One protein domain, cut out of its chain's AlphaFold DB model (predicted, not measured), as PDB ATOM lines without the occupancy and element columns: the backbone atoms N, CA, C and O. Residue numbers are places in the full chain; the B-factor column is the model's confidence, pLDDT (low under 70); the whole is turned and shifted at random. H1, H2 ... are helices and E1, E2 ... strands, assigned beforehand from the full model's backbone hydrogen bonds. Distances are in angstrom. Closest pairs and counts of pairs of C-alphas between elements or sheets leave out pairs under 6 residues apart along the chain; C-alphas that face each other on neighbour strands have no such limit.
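What this domain is: This is residues 30 to 88 and 108 to 124 of the 210 residues of an uncharacterized protein of Myxococcaceae bacterium (UniProt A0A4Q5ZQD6). A twisted four-stranded sheet forms a wall, with helix H1 slanting over strand E3; the shorter helices H2 and H3 only graze the sheet, H2 near the last residue of E3 and H3 near E4. The printed part has 76 residues, in the order H1, E1, E2, E3, H2, H3, E4. The sheet, E1-E2-E3-E4, is antiparallel, and the class is mixed, helices and strands. The whole is compact, with a radius of gyration of the C-alphas of 11.8 A and spans of 33 by 23 by 21 A.

How they stand to each other: H1, residues 30 to 39, is on the sheet at a height of 10.5 A, over E3, residues 67 to 72, and slantwise to the strands, at 48 degrees to E3 on the local plane. E1, residues 49 to 52, and E2, residues 56 to 60, form a hairpin, with N 50 and O 58 within hydrogen-bond range at 2.9 A. E2 and E3 form the next hairpin, with N 59 and O 69 at 2.8 A; E1, E2 and E3 make a meander, each strand the antiparallel neighbour of the one before. H2, residues 80 to 88, only grazes the sheet; its closest C-alpha pair with E3 is Val 84 and Phe 72, 6.9 A. H3, residues 112 to 116, only grazes it too, and is close to H1 but not clearly touching, the closest C-alphas being Leu 114 and Tyr 36, 7.3 A. E4, residues 119 to 123, is the antiparallel neighbour of E3, with N 70 and O 120 at 2.8 A. H1 and H2 are apart. In H1 and H3 every O i to N i+4 pair is within hydrogen-bond range; in H2, 3 of 5 are.

Where its parts are: H1 begins at C-alpha 30, (-15.257, 38.099, 6.624), and is 14.4 A long. E1 measures 7.7 A, E2 13.4 A, E3 16.7 A, H2 11.8 A and H3 5.9 A. E4, 13.5 A, ends at C-alpha 123, (-4.137, 49.688, 16.346).

The domain as a whole: The C-alphas farthest apart, Lys 43 and Gln 79, are 32.9 A apart. Residues 89 to 107 are not printed, and C-alphas 88 and 108 are 10.7 A apart across this cut. Of the links printed whole, none is long. Mean pLDDT of the printed part is 81.9; residues 78 to 79, 81 to 83 and 85 to 86 are under 70.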
ATOM      1  N   VAL A  30     -16.497  38.894   6.555       83.12
ATOM      2  CA  VAL A  30     -15.257  38.099   6.624       83.12
ATOM      3  C   VAL A  30     -14.685  37.815   5.229       83.12
ATOM      4  O   VAL A  30     -13.480  37.941   5.032       83.12
ATOM      5  N   SER A  31     -15.535  37.498   4.246       83.88
ATOM      6  CA  SER A  31     -15.107  37.218   2.867       83.88
ATOM      7  C   SER A  31     -14.375  38.406   2.241       83.88
ATOM      8  O   SER A  31     -13.265  38.232   1.750       83.88
ATOM      9  N   ARG A  32     -14.916  39.626   2.373       84.25
ATOM     10  CA  ARG A  32     -14.277  40.846   1.841       84.25
ATOM     11  C   ARG A  32     -12.899  41.115   2.427       84.25
ATOM     12  O   ARG A  32     -12.014  41.615   1.738       84.25
ATOM     13  N   PHE A  33     -12.714  40.818   3.711       86.88
ATOM     14  CA  PHE A  33     -11.409  40.977   4.335       86.88
ATOM     15  C   PHE A  33     -10.424  39.897   3.879       86.88
ATOM     16  O   PHE A  33      -9.268  40.206   3.604       86.88
ATOM     17  N   ASN A  34     -10.881  38.654   3.711       86.38
ATOM     18  CA  ASN A  34     -10.048  37.583   3.163       86.38
ATOM     19  C   ASN A  34      -9.602  37.868   1.719       86.38
ATOM     20  O   ASN A  34      -8.461  37.568   1.369       86.38
ATOM     21  N   GLU A  35     -10.457  38.483   0.897       85.19
ATOM     22  CA  GLU A  35     -10.075  38.953  -0.440       85.19
ATOM     23  C   GLU A  35      -8.960  39.992  -0.372       85.19
ATOM     24  O   GLU A  35      -7.931  39.824  -1.020       85.19
ATOM     25  N   TYR A  36      -9.112  41.009   0.482       87.69
ATOM     26  CA  TYR A  36      -8.068  42.009   0.702       87.69
ATOM     27  C   TYR A  36      -6.736  41.367   1.124       87.69
ATOM     28  O   TYR A  36      -5.685  41.700   0.579       87.69
ATOM     29  N   LEU A  37      -6.759  40.415   2.062       87.56
ATOM     30  CA  LEU A  37      -5.544  39.711   2.483       87.56
ATOM     31  C   LEU A  37      -4.916  38.907   1.339       87.56
ATOM     32  O   LEU A  37      -3.695  38.930   1.179       87.56
ATOM     33  N   THR A  38      -5.741  38.248   0.523       86.31
ATOM     34  CA  THR A  38      -5.292  37.487  -0.651       86.31
ATOM     35  C   THR A  38      -4.646  38.403  -1.690       86.31
ATOM     36  O   THR A  38      -3.544  38.112  -2.151       86.31
ATOM     37  N   GLU A  39      -5.268  39.545  -2.000       87.44
ATOM     38  CA  GLU A  39      -4.729  40.567  -2.910       87.44
ATOM     39  C   GLU A  39      -3.383  41.128  -2.428       87.44
ATOM     40  O   GLU A  39      -2.502  41.417  -3.236       87.44
ATOM     41  N   LYS A  40      -3.194  41.251  -1.109       85.94
ATOM     42  CA  LYS A  40      -1.926  41.684  -0.498       85.94
ATOM     43  C   LYS A  40      -0.902  40.553  -0.335       85.94
ATOM     44  O   LYS A  40       0.188  40.801   0.176       85.94
ATOM     45  N   GLY A  41      -1.231  39.321  -0.732       86.44
ATOM     46  CA  GLY A  41      -0.360  38.153  -0.578       86.44
ATOM     47  C   GLY A  41      -0.147  37.712   0.876       86.44
ATOM     48  O   GLY A  41       0.822  37.011   1.176       86.44
ATOM     49  N   ILE A  42      -1.027  38.114   1.797       83.69
ATOM     50  CA  ILE A  42      -0.925  37.798   3.224       83.69
ATOM     51  C   ILE A  42      -1.549  36.423   3.475       83.69
ATOM     52  O   ILE A  42      -2.767  36.256   3.440       83.69
ATOM     53  N   LYS A  43      -0.709  35.424   3.768       78.88
ATOM     54  CA  LYS A  43      -1.163  34.084   4.172       78.88
ATOM     55  C   LYS A  43      -1.658  34.099   5.617       78.88
ATOM     56  O   LYS A  43      -0.989  34.625   6.502       78.88
ATOM     57  N   THR A  44      -2.818  33.502   5.861       77.00
ATOM     58  CA  THR A  44      -3.489  33.530   7.164       77.00
ATOM     59  C   THR A  44      -4.369  32.291   7.371       77.00
ATOM     60  O   THR A  44      -4.870  31.723   6.406       77.00
ATOM     61  N   ASN A  45      -4.596  31.912   8.635       72.94
ATOM     62  CA  ASN A  45      -5.558  30.878   9.042       72.94
ATOM     63  C   ASN A  45      -6.967  31.444   9.333       72.94
ATOM     64  O   ASN A  45      -7.798  30.761   9.928       72.94
ATOM     65  N   GLY A  46      -7.238  32.690   8.931       75.94
ATOM     66  CA  GLY A  46      -8.499  33.385   9.181       75.94
ATOM     67  C   GLY A  46      -8.471  34.263  10.433       75.94
ATOM     68  O   GLY A  46      -7.537  34.222  11.231       75.94
ATOM     69  N   SER A  47      -9.502  35.095  10.577       84.12
ATOM     70  CA  SER A  47      -9.633  36.085  11.655       84.12
ATOM     71  C   SER A  47     -10.687  35.645  12.669       84.12
ATOM     72  O   SER A  47     -11.770  35.207  12.280       84.12
ATOM     73  N   ARG A  48     -10.400  35.791  13.966       86.25
ATOM     74  CA  ARG A  48     -11.350  35.489  15.048       86.25
ATOM     75  C   ARG A  48     -12.203  36.715  15.364       86.25
ATOM     76  O   ARG A  48     -11.653  37.796  15.552       86.25
ATOM     77  N   GLN A  49     -13.521  36.551  15.471       88.00
ATOM     78  CA  GLN A  49     -14.400  37.609  15.977       88.00
ATOM     79  C   GLN A  49     -14.218  37.769  17.488       88.00
ATOM     80  O   GLN A  49     -14.269  36.787  18.225       88.00
ATOM     81  N   ILE A  50     -14.000  39.003  17.931       84.88
ATOM     82  CA  ILE A  50     -13.748  39.344  19.340       84.88
ATOM     83  C   ILE A  50     -14.801  40.270  19.935       84.88
ATOM     84  O   ILE A  50     -14.942  40.320  21.150       84.88
ATOM     85  N   ALA A  51     -15.548  40.983  19.093       81.06
ATOM     86  CA  ALA A  51     -16.677  41.789  19.523       81.06
ATOM     87  C   ALA A  51     -17.684  41.952  18.382       81.06
ATOM     88  O   ALA A  51     -17.393  41.712  17.204       81.06
ATOM     89  N   GLU A  52     -18.885  42.370  18.751       79.62
ATOM     90  CA  GLU A  52     -19.966  42.667  17.827       79.62
ATOM     91  C   GLU A  52     -20.591  44.001  18.212       79.62
ATOM     92  O   GLU A  52     -21.071  44.172  19.329       79.62
ATOM     93  N   GLY A  53     -20.572  44.948  17.278       72.62
ATOM     94  CA  GLY A  53     -21.235  46.233  17.426       72.62
ATOM     95  C   GLY A  53     -22.596  46.259  16.733       72.62
ATOM     96  O   GLY A  53     -23.001  45.330  16.019       72.62
ATOM     97  N   ASN A  54     -23.290  47.386  16.883       72.81
ATOM     98  CA  ASN A  54     -24.602  47.600  16.267       72.81
ATOM     99  C   ASN A  54     -24.538  47.614  14.732       72.81
ATOM    100  O   ASN A  54     -25.446  47.109  14.087       72.81
ATOM    101  N   SER A  55     -23.456  48.138  14.145       74.44
ATOM    102  CA  SER A  55     -23.282  48.309  12.691       74.44
ATOM    103  C   SER A  55     -22.170  47.442  12.083       74.44
ATOM    104  O   SER A  55     -22.052  47.327  10.858       74.44
ATOM    105  N   ARG A  56     -21.336  46.818  12.918       83.25
ATOM    106  CA  ARG A  56     -20.072  46.196  12.510       83.25
ATOM    107  C   ARG A  56     -19.744  44.964  13.339       83.25
ATOM    108  O   ARG A  56     -20.253  44.799  14.443       83.25
ATOM    109  N   ILE A  57     -18.881  44.119  12.799       86.00
ATOM    110  CA  ILE A  57     -18.197  43.072  13.563       86.00
ATOM    111  C   ILE A  57     -16.742  43.478  13.774       86.00
ATOM    112  O   ILE A  57     -16.180  44.191  12.937       86.00
ATOM    113  N   VAL A  58     -16.146  43.009  14.868       87.88
ATOM    114  CA  VAL A  58     -14.748  43.282  15.212       87.88
ATOM    115  C   VAL A  58     -13.977  41.974  15.230       87.88
ATOM    116  O   VAL A  58     -14.349  41.034  15.936       87.88
ATOM    117  N   LEU A  59     -12.902  41.916  14.453       90.25
ATOM    118  CA  LEU A  59     -12.045  40.750  14.307       90.25
ATOM    119  C   LEU A  59     -10.615  41.057  14.764       90.25
ATOM    120  O   LEU A  59     -10.124  42.179  14.624       90.25
ATOM    121  N   GLU A  60      -9.915  40.038  15.251       90.31
ATOM    122  CA  GLU A  60      -8.459  40.072  15.391       90.31
ATOM    123  C   GLU A  60      -7.784  40.057  14.027       90.31
ATOM    124  O   GLU A  60      -8.140  39.250  13.167       90.31
ATOM    125  N   HIS A  61      -6.769  40.906  13.843       91.12
ATOM    126  CA  HIS A  61      -5.983  40.853  12.622       91.12
ATOM    127  C   HIS A  61      -5.067  39.625  12.630       91.12
ATOM    128  O   HIS A  61      -4.227  39.482  13.522       91.12
ATOM    129  N   PRO A  62      -5.160  38.733  11.632       88.44
ATOM    130  CA  PRO A  62      -4.605  37.395  11.775       88.44
ATOM    131  C   PRO A  62      -3.099  37.317  11.501       88.44
ATOM    132  O   PRO A  62      -2.468  36.316  11.817       88.44
ATOM    133  N   ALA A  63      -2.523  38.371  10.917       87.75
ATOM    134  CA  ALA A  63      -1.079  38.526  10.727       87.75
ATOM    135  C   ALA A  63      -0.448  39.616  11.619       87.75
ATOM    136  O   ALA A  63       0.772  39.699  11.699       87.75
ATOM    137  N   PHE A  64      -1.259  40.455  12.279       89.69
ATOM    138  CA  PHE A  64      -0.789  41.632  13.027       89.69
ATOM    139  C   PHE A  64      -1.515  41.677  14.377       89.69
ATOM    140  O   PHE A  64      -2.584  42.272  14.482       89.69
ATOM    141  N   PRO A  65      -1.009  40.987  15.413       87.69
ATOM    142  CA  PRO A  65      -1.743  40.784  16.666       87.69
ATOM    143  C   PRO A  65      -2.018  42.080  17.442       87.69
ATOM    144  O   PRO A  65      -2.910  42.109  18.293       87.69
ATOM    145  N   ASP A  66      -1.279  43.142  17.133       88.81
ATOM    146  CA  ASP A  66      -1.416  44.514  17.620       88.81
ATOM    147  C   ASP A  66      -2.488  45.320  16.872       88.81
ATOM    148  O   ASP A  66      -2.668  46.497  17.161       88.81
ATOM    149  N   LYS A  67      -3.224  44.714  15.936       91.12
ATOM    150  CA  LYS A  67      -4.295  45.367  15.175       91.12
ATOM    151  C   LYS A  67      -5.622  44.626  15.288       91.12
ATOM    152  O   LYS A  67      -5.691  43.420  15.543       91.12
ATOM    153  N   VAL A  68      -6.695  45.362  15.046       90.75
ATOM    154  CA  VAL A  68      -8.045  44.824  14.858       90.75
ATOM    155  C   VAL A  68      -8.649  45.319  13.573       90.75
ATOM    156  O   VAL A  68      -8.221  46.317  12.994       90.75
ATOM    157  N   ILE A  69      -9.688  44.612  13.164       90.50
ATOM    158  CA  ILE A  69     -10.441  44.890  11.964       90.50
ATOM    159  C   ILE A  69     -11.883  45.133  12.385       90.50
ATOM    160  O   ILE A  69     -12.517  44.253  12.962       90.50
ATOM    161  N   LYS A  70     -12.422  46.299  12.056       90.25
ATOM    162  CA  LYS A  70     -13.859  46.552  12.078       90.25
ATOM    163  C   LYS A  70     -14.399  46.409  10.667       90.25
ATOM    164  O   LYS A  70     -13.877  47.025   9.737       90.25
ATOM    165  N   ILE A  71     -15.459  45.629  10.504       88.62
ATOM    166  CA  ILE A  71     -16.098  45.427   9.202       88.62
ATOM    167  C   ILE A  71     -17.585  45.730   9.320       88.62
ATOM    168  O   ILE A  71     -18.311  45.042  10.042       88.62
ATOM    169  N   PHE A  72     -18.052  46.744   8.590       83.00
ATOM    170  CA  PHE A  72     -19.476  47.074   8.539       83.00
ATOM    171  C   PHE A  72     -20.254  45.946   7.865       83.00
ATOM    172  O   PHE A  72     -19.857  45.481   6.796       83.00
ATOM    173  N   SER A  73     -21.379  45.522   8.439       81.75
ATOM    174  CA  SER A  73     -22.142  44.368   7.942       81.75
ATOM    175  C   SER A  73     -23.462  44.777   7.288       81.75
ATOM    176  O   SER A  73     -24.226  45.555   7.859       81.75
ATOM    177  N   LYS A  74     -23.764  44.194   6.119       75.12
ATOM    178  CA  LYS A  74     -25.018  44.417   5.377       75.12
ATOM    179  C   LYS A  74     -26.259  44.030   6.178       75.12
ATOM    180  O   LYS A  74     -27.284  44.689   6.073       75.12
ATOM    181  N   ASN A  75     -26.138  43.031   7.049       78.69
ATOM    182  CA  ASN A  75     -27.239  42.580   7.903       78.69
ATOM    183  C   ASN A  75     -27.494  43.512   9.099       78.69
ATOM    184  O   ASN A  75     -28.491  43.356   9.793       78.69
ATOM    185  N   LYS A  76     -26.576  44.448   9.367       76.19
ATOM    186  CA  LYS A  76     -26.602  45.335  10.536       76.19
ATOM    187  C   LYS A  76     -26.869  46.792  10.184       76.19
ATOM    188  O   LYS A  76     -27.381  47.536  11.011       76.19
ATOM    189  N   VAL A  77     -26.511  47.206   8.973       70.12
ATOM    190  CA  VAL A  77     -26.653  48.590   8.520       70.12
ATOM    191  C   VAL A  77     -27.765  48.659   7.469       70.12
ATOM    192  O   VAL A  77     -27.590  48.136   6.362       70.12
ATOM    193  N   PRO A  78     -28.905  49.300   7.787       66.81
ATOM    194  CA  PRO A  78     -29.943  49.600   6.807       66.81
ATOM    195  C   PRO A  78     -29.366  50.408   5.642       66.81
ATOM    196  O   PRO A  78     -28.461  51.208   5.850       66.81
ATOM    197  N   GLN A  79     -29.882  50.218   4.421       68.88
ATOM    198  CA  GLN A  79     -29.398  50.946   3.232       68.88
ATOM    199  C   GLN A  79     -27.861  50.906   3.127       68.88
ATOM    200  O   GLN A  79     -27.198  51.924   2.954       68.88
ATOM    201  N   TYR A  80     -27.300  49.704   3.287       70.25
ATOM    202  CA  TYR A  80     -25.871  49.433   3.451       70.25
ATOM    203  C   TYR A  80     -24.950  50.293   2.576       70.25
ATOM    204  O   TYR A  80     -24.051  50.965   3.077       70.25
ATOM    205  N   ASN A  81     -25.224  50.316   1.271       68.56
ATOM    206  CA  ASN A  81     -24.400  51.013   0.287       68.56
ATOM    207  C   ASN A  81     -24.439  52.539   0.425       68.56
ATOM    208  O   ASN A  81     -23.485  53.209   0.045       68.56
ATOM    209  N   GLU A  82     -25.528  53.083   0.965       66.31
ATOM    210  CA  GLU A  82     -25.676  54.513   1.218       66.31
ATOM    211  C   GLU A  82     -25.048  54.888   2.559       66.31
ATOM    212  O   GLU A  82     -24.344  55.886   2.638       66.31
ATOM    213  N   GLN A  83     -25.261  54.088   3.609       66.00
ATOM    214  CA  GLN A  83     -24.882  54.458   4.976       66.00
ATOM    215  C   GLN A  83     -23.418  54.163   5.325       66.00
ATOM    216  O   GLN A  83     -22.800  54.936   6.059       66.00
ATOM    217  N   VAL A  84     -22.831  53.079   4.806       73.25
ATOM    218  CA  VAL A  84     -21.438  52.709   5.117       73.25
ATOM    219  C   VAL A  84     -20.418  53.788   4.750       73.25
ATOM    220  O   VAL A  84     -19.567  54.069   5.595       73.25
ATOM    221  N   PRO A  85     -20.487  54.445   3.577       69.94
ATOM    222  CA  PRO A  85     -19.603  55.568   3.265       69.94
ATOM    223  C   PRO A  85     -19.605  56.655   4.346       69.94
ATOM    224  O   PRO A  85     -18.541  57.108   4.768       69.94
ATOM    225  N   TYR A  86     -20.784  57.032   4.852       68.00
ATOM    226  CA  TYR A  86     -20.904  58.038   5.910       68.00
ATOM    227  C   TYR A  86     -20.338  57.544   7.242       68.00
ATOM    228  O   TYR A  86     -19.658  58.297   7.939       68.00
ATOM    229  N   LEU A  87     -20.582  56.279   7.595       73.56
ATOM    230  CA  LEU A  87     -20.041  55.683   8.817       73.56
ATOM    231  C   LEU A  87     -18.508  55.627   8.784       73.56
ATOM    232  O   LEU A  87     -17.873  55.970   9.776       73.56
ATOM    233  N   LEU A  88     -17.907  55.282   7.642       73.88
ATOM    234  CA  LEU A  88     -16.452  55.323   7.463       73.88
ATOM    235  C   LEU A  88     -15.918  56.745   7.608       73.88
ATOM    236  O   LEU A  88     -14.996  56.970   8.381       73.88
ATOM    237  N   ILE A 108      -5.977  54.615  12.639       87.00
ATOM    238  CA  ILE A 108      -6.661  53.903  11.557       87.00
ATOM    239  C   ILE A 108      -5.742  53.798  10.329       87.00
ATOM    240  O   ILE A 108      -5.113  54.773   9.910       87.00
ATOM    241  N   ASP A 109      -5.703  52.615   9.716       87.31
ATOM    242  CA  ASP A 109      -5.048  52.393   8.426       87.31
ATOM    243  C   ASP A 109      -5.794  53.141   7.307       87.31
ATOM    244  O   ASP A 109      -7.014  53.037   7.167       87.31
ATOM    245  N   ARG A 110      -5.054  53.924   6.518       81.44
ATOM    246  CA  ARG A 110      -5.594  54.777   5.451       81.44
ATOM    247  C   ARG A 110      -5.548  54.110   4.069       81.44
ATOM    248  O   ARG A 110      -5.772  54.812   3.088       81.44
ATOM    249  N   ASP A 111      -5.273  52.801   3.967       82.56
ATOM    250  CA  ASP A 111      -5.300  52.076   2.684       82.56
ATOM    251  C   ASP A 111      -6.679  52.224   1.991       82.56
ATOM    252  O   ASP A 111      -7.690  51.719   2.500       82.56
ATOM    253  N   PRO A 112      -6.753  52.866   0.807       78.81
ATOM    254  CA  PRO A 112      -8.003  53.027   0.066       78.81
ATOM    255  C   PRO A 112      -8.702  51.700  -0.268       78.81
ATOM    256  O   PRO A 112      -9.931  51.653  -0.373       78.81
ATOM    257  N   ALA A 113      -7.954  50.601  -0.407       79.94
ATOM    258  CA  ALA A 113      -8.504  49.272  -0.664       79.94
ATOM    259  C   ALA A 113      -9.315  48.726   0.525       79.94
ATOM    260  O   ALA A 113     -10.297  48.013   0.317       79.94
ATOM    261  N   LEU A 114      -8.949  49.080   1.760       83.50
ATOM    262  CA  LEU A 114      -9.720  48.726   2.955       83.50
ATOM    263  C   LEU A 114     -10.989  49.566   3.048       83.50
ATOM    264  O   LEU A 114     -12.091  49.034   3.201       83.50
ATOM    265  N   ILE A 115     -10.841  50.883   2.893       78.56
ATOM    266  CA  ILE A 115     -11.953  51.811   3.091       78.56
ATOM    267  C   ILE A 115     -13.017  51.611   2.000       78.56
ATOM    268  O   ILE A 115     -14.207  51.557   2.307       78.56
ATOM    269  N   SER A 116     -12.607  51.382   0.746       76.50
ATOM    270  CA  SER A 116     -13.530  51.047  -0.353       76.50
ATOM    271  C   SER A 116     -14.354  49.785  -0.088       76.50
ATOM    272  O   SER A 116     -15.487  49.682  -0.550       76.50
ATOM    273  N   ARG A 117     -13.830  48.852   0.711       80.69
ATOM    274  CA  ARG A 117     -14.510  47.613   1.106       80.69
ATOM    275  C   ARG A 117     -15.313  47.752   2.394       80.69
ATOM    276  O   ARG A 117     -15.893  46.763   2.833       80.69
ATOM    277  N   GLY A 118     -15.384  48.933   3.010       79.69
ATOM    278  CA  GLY A 118     -16.054  49.116   4.299       79.69
ATOM    279  C   GLY A 118     -15.336  48.445   5.465       79.69
ATOM    280  O   GLY A 118     -15.988  47.954   6.391       79.69
ATOM    281  N   ILE A 119     -14.005  48.399   5.393       87.50
ATOM    282  CA  ILE A 119     -13.125  47.802   6.393       87.50
ATOM    283  C   ILE A 119     -12.287  48.913   7.027       87.50
ATOM    284  O   ILE A 119     -11.689  49.729   6.327       87.50
ATOM    285  N   VAL A 120     -12.225  48.922   8.355       89.25
ATOM    286  CA  VAL A 120     -11.350  49.801   9.135       89.25
ATOM    287  C   VAL A 120     -10.380  48.920   9.902       89.25
ATOM    288  O   VAL A 120     -10.800  48.131  10.744       89.25
ATOM    289  N   ILE A 121      -9.085  49.058   9.638       90.38
ATOM    290  CA  ILE A 121      -8.050  48.457  10.482       90.38
ATOM    291  C   ILE A 121      -7.547  49.522  11.439       90.38
ATOM    292  O   ILE A 121      -7.313  50.654  11.025       90.38
ATOM    293  N   GLN A 122      -7.376  49.160  12.704       89.62
ATOM    294  CA  GLN A 122      -6.870  50.075  13.719       89.62
ATOM    295  C   GLN A 122      -5.964  49.381  14.729       89.62
ATOM    296  O   GLN A 122      -6.057  48.170  14.942       89.62
ATOM    297  N   GLU A 123      -5.057  50.156  15.310       89.62
ATOM    298  CA  GLU A 123      -4.137  49.688  16.346       89.62
ATOM    299  C   GLU A 123      -4.896  49.308  17.626       89.62
ATOM    300  O   GLU A 123      -5.815  50.000  18.066       89.62
ATOM    301  N   LYS A 124      -4.492  48.206  18.260       84.62
ATOM    302  CA  LYS A 124      -4.918  47.865  19.614       84.62
ATOM    303  C   LYS A 124      -4.161  48.757  20.583       84.62
ATOM    304  O   LYS A 124      -2.941  48.652  20.704       84.62
TER     305      LYS A 124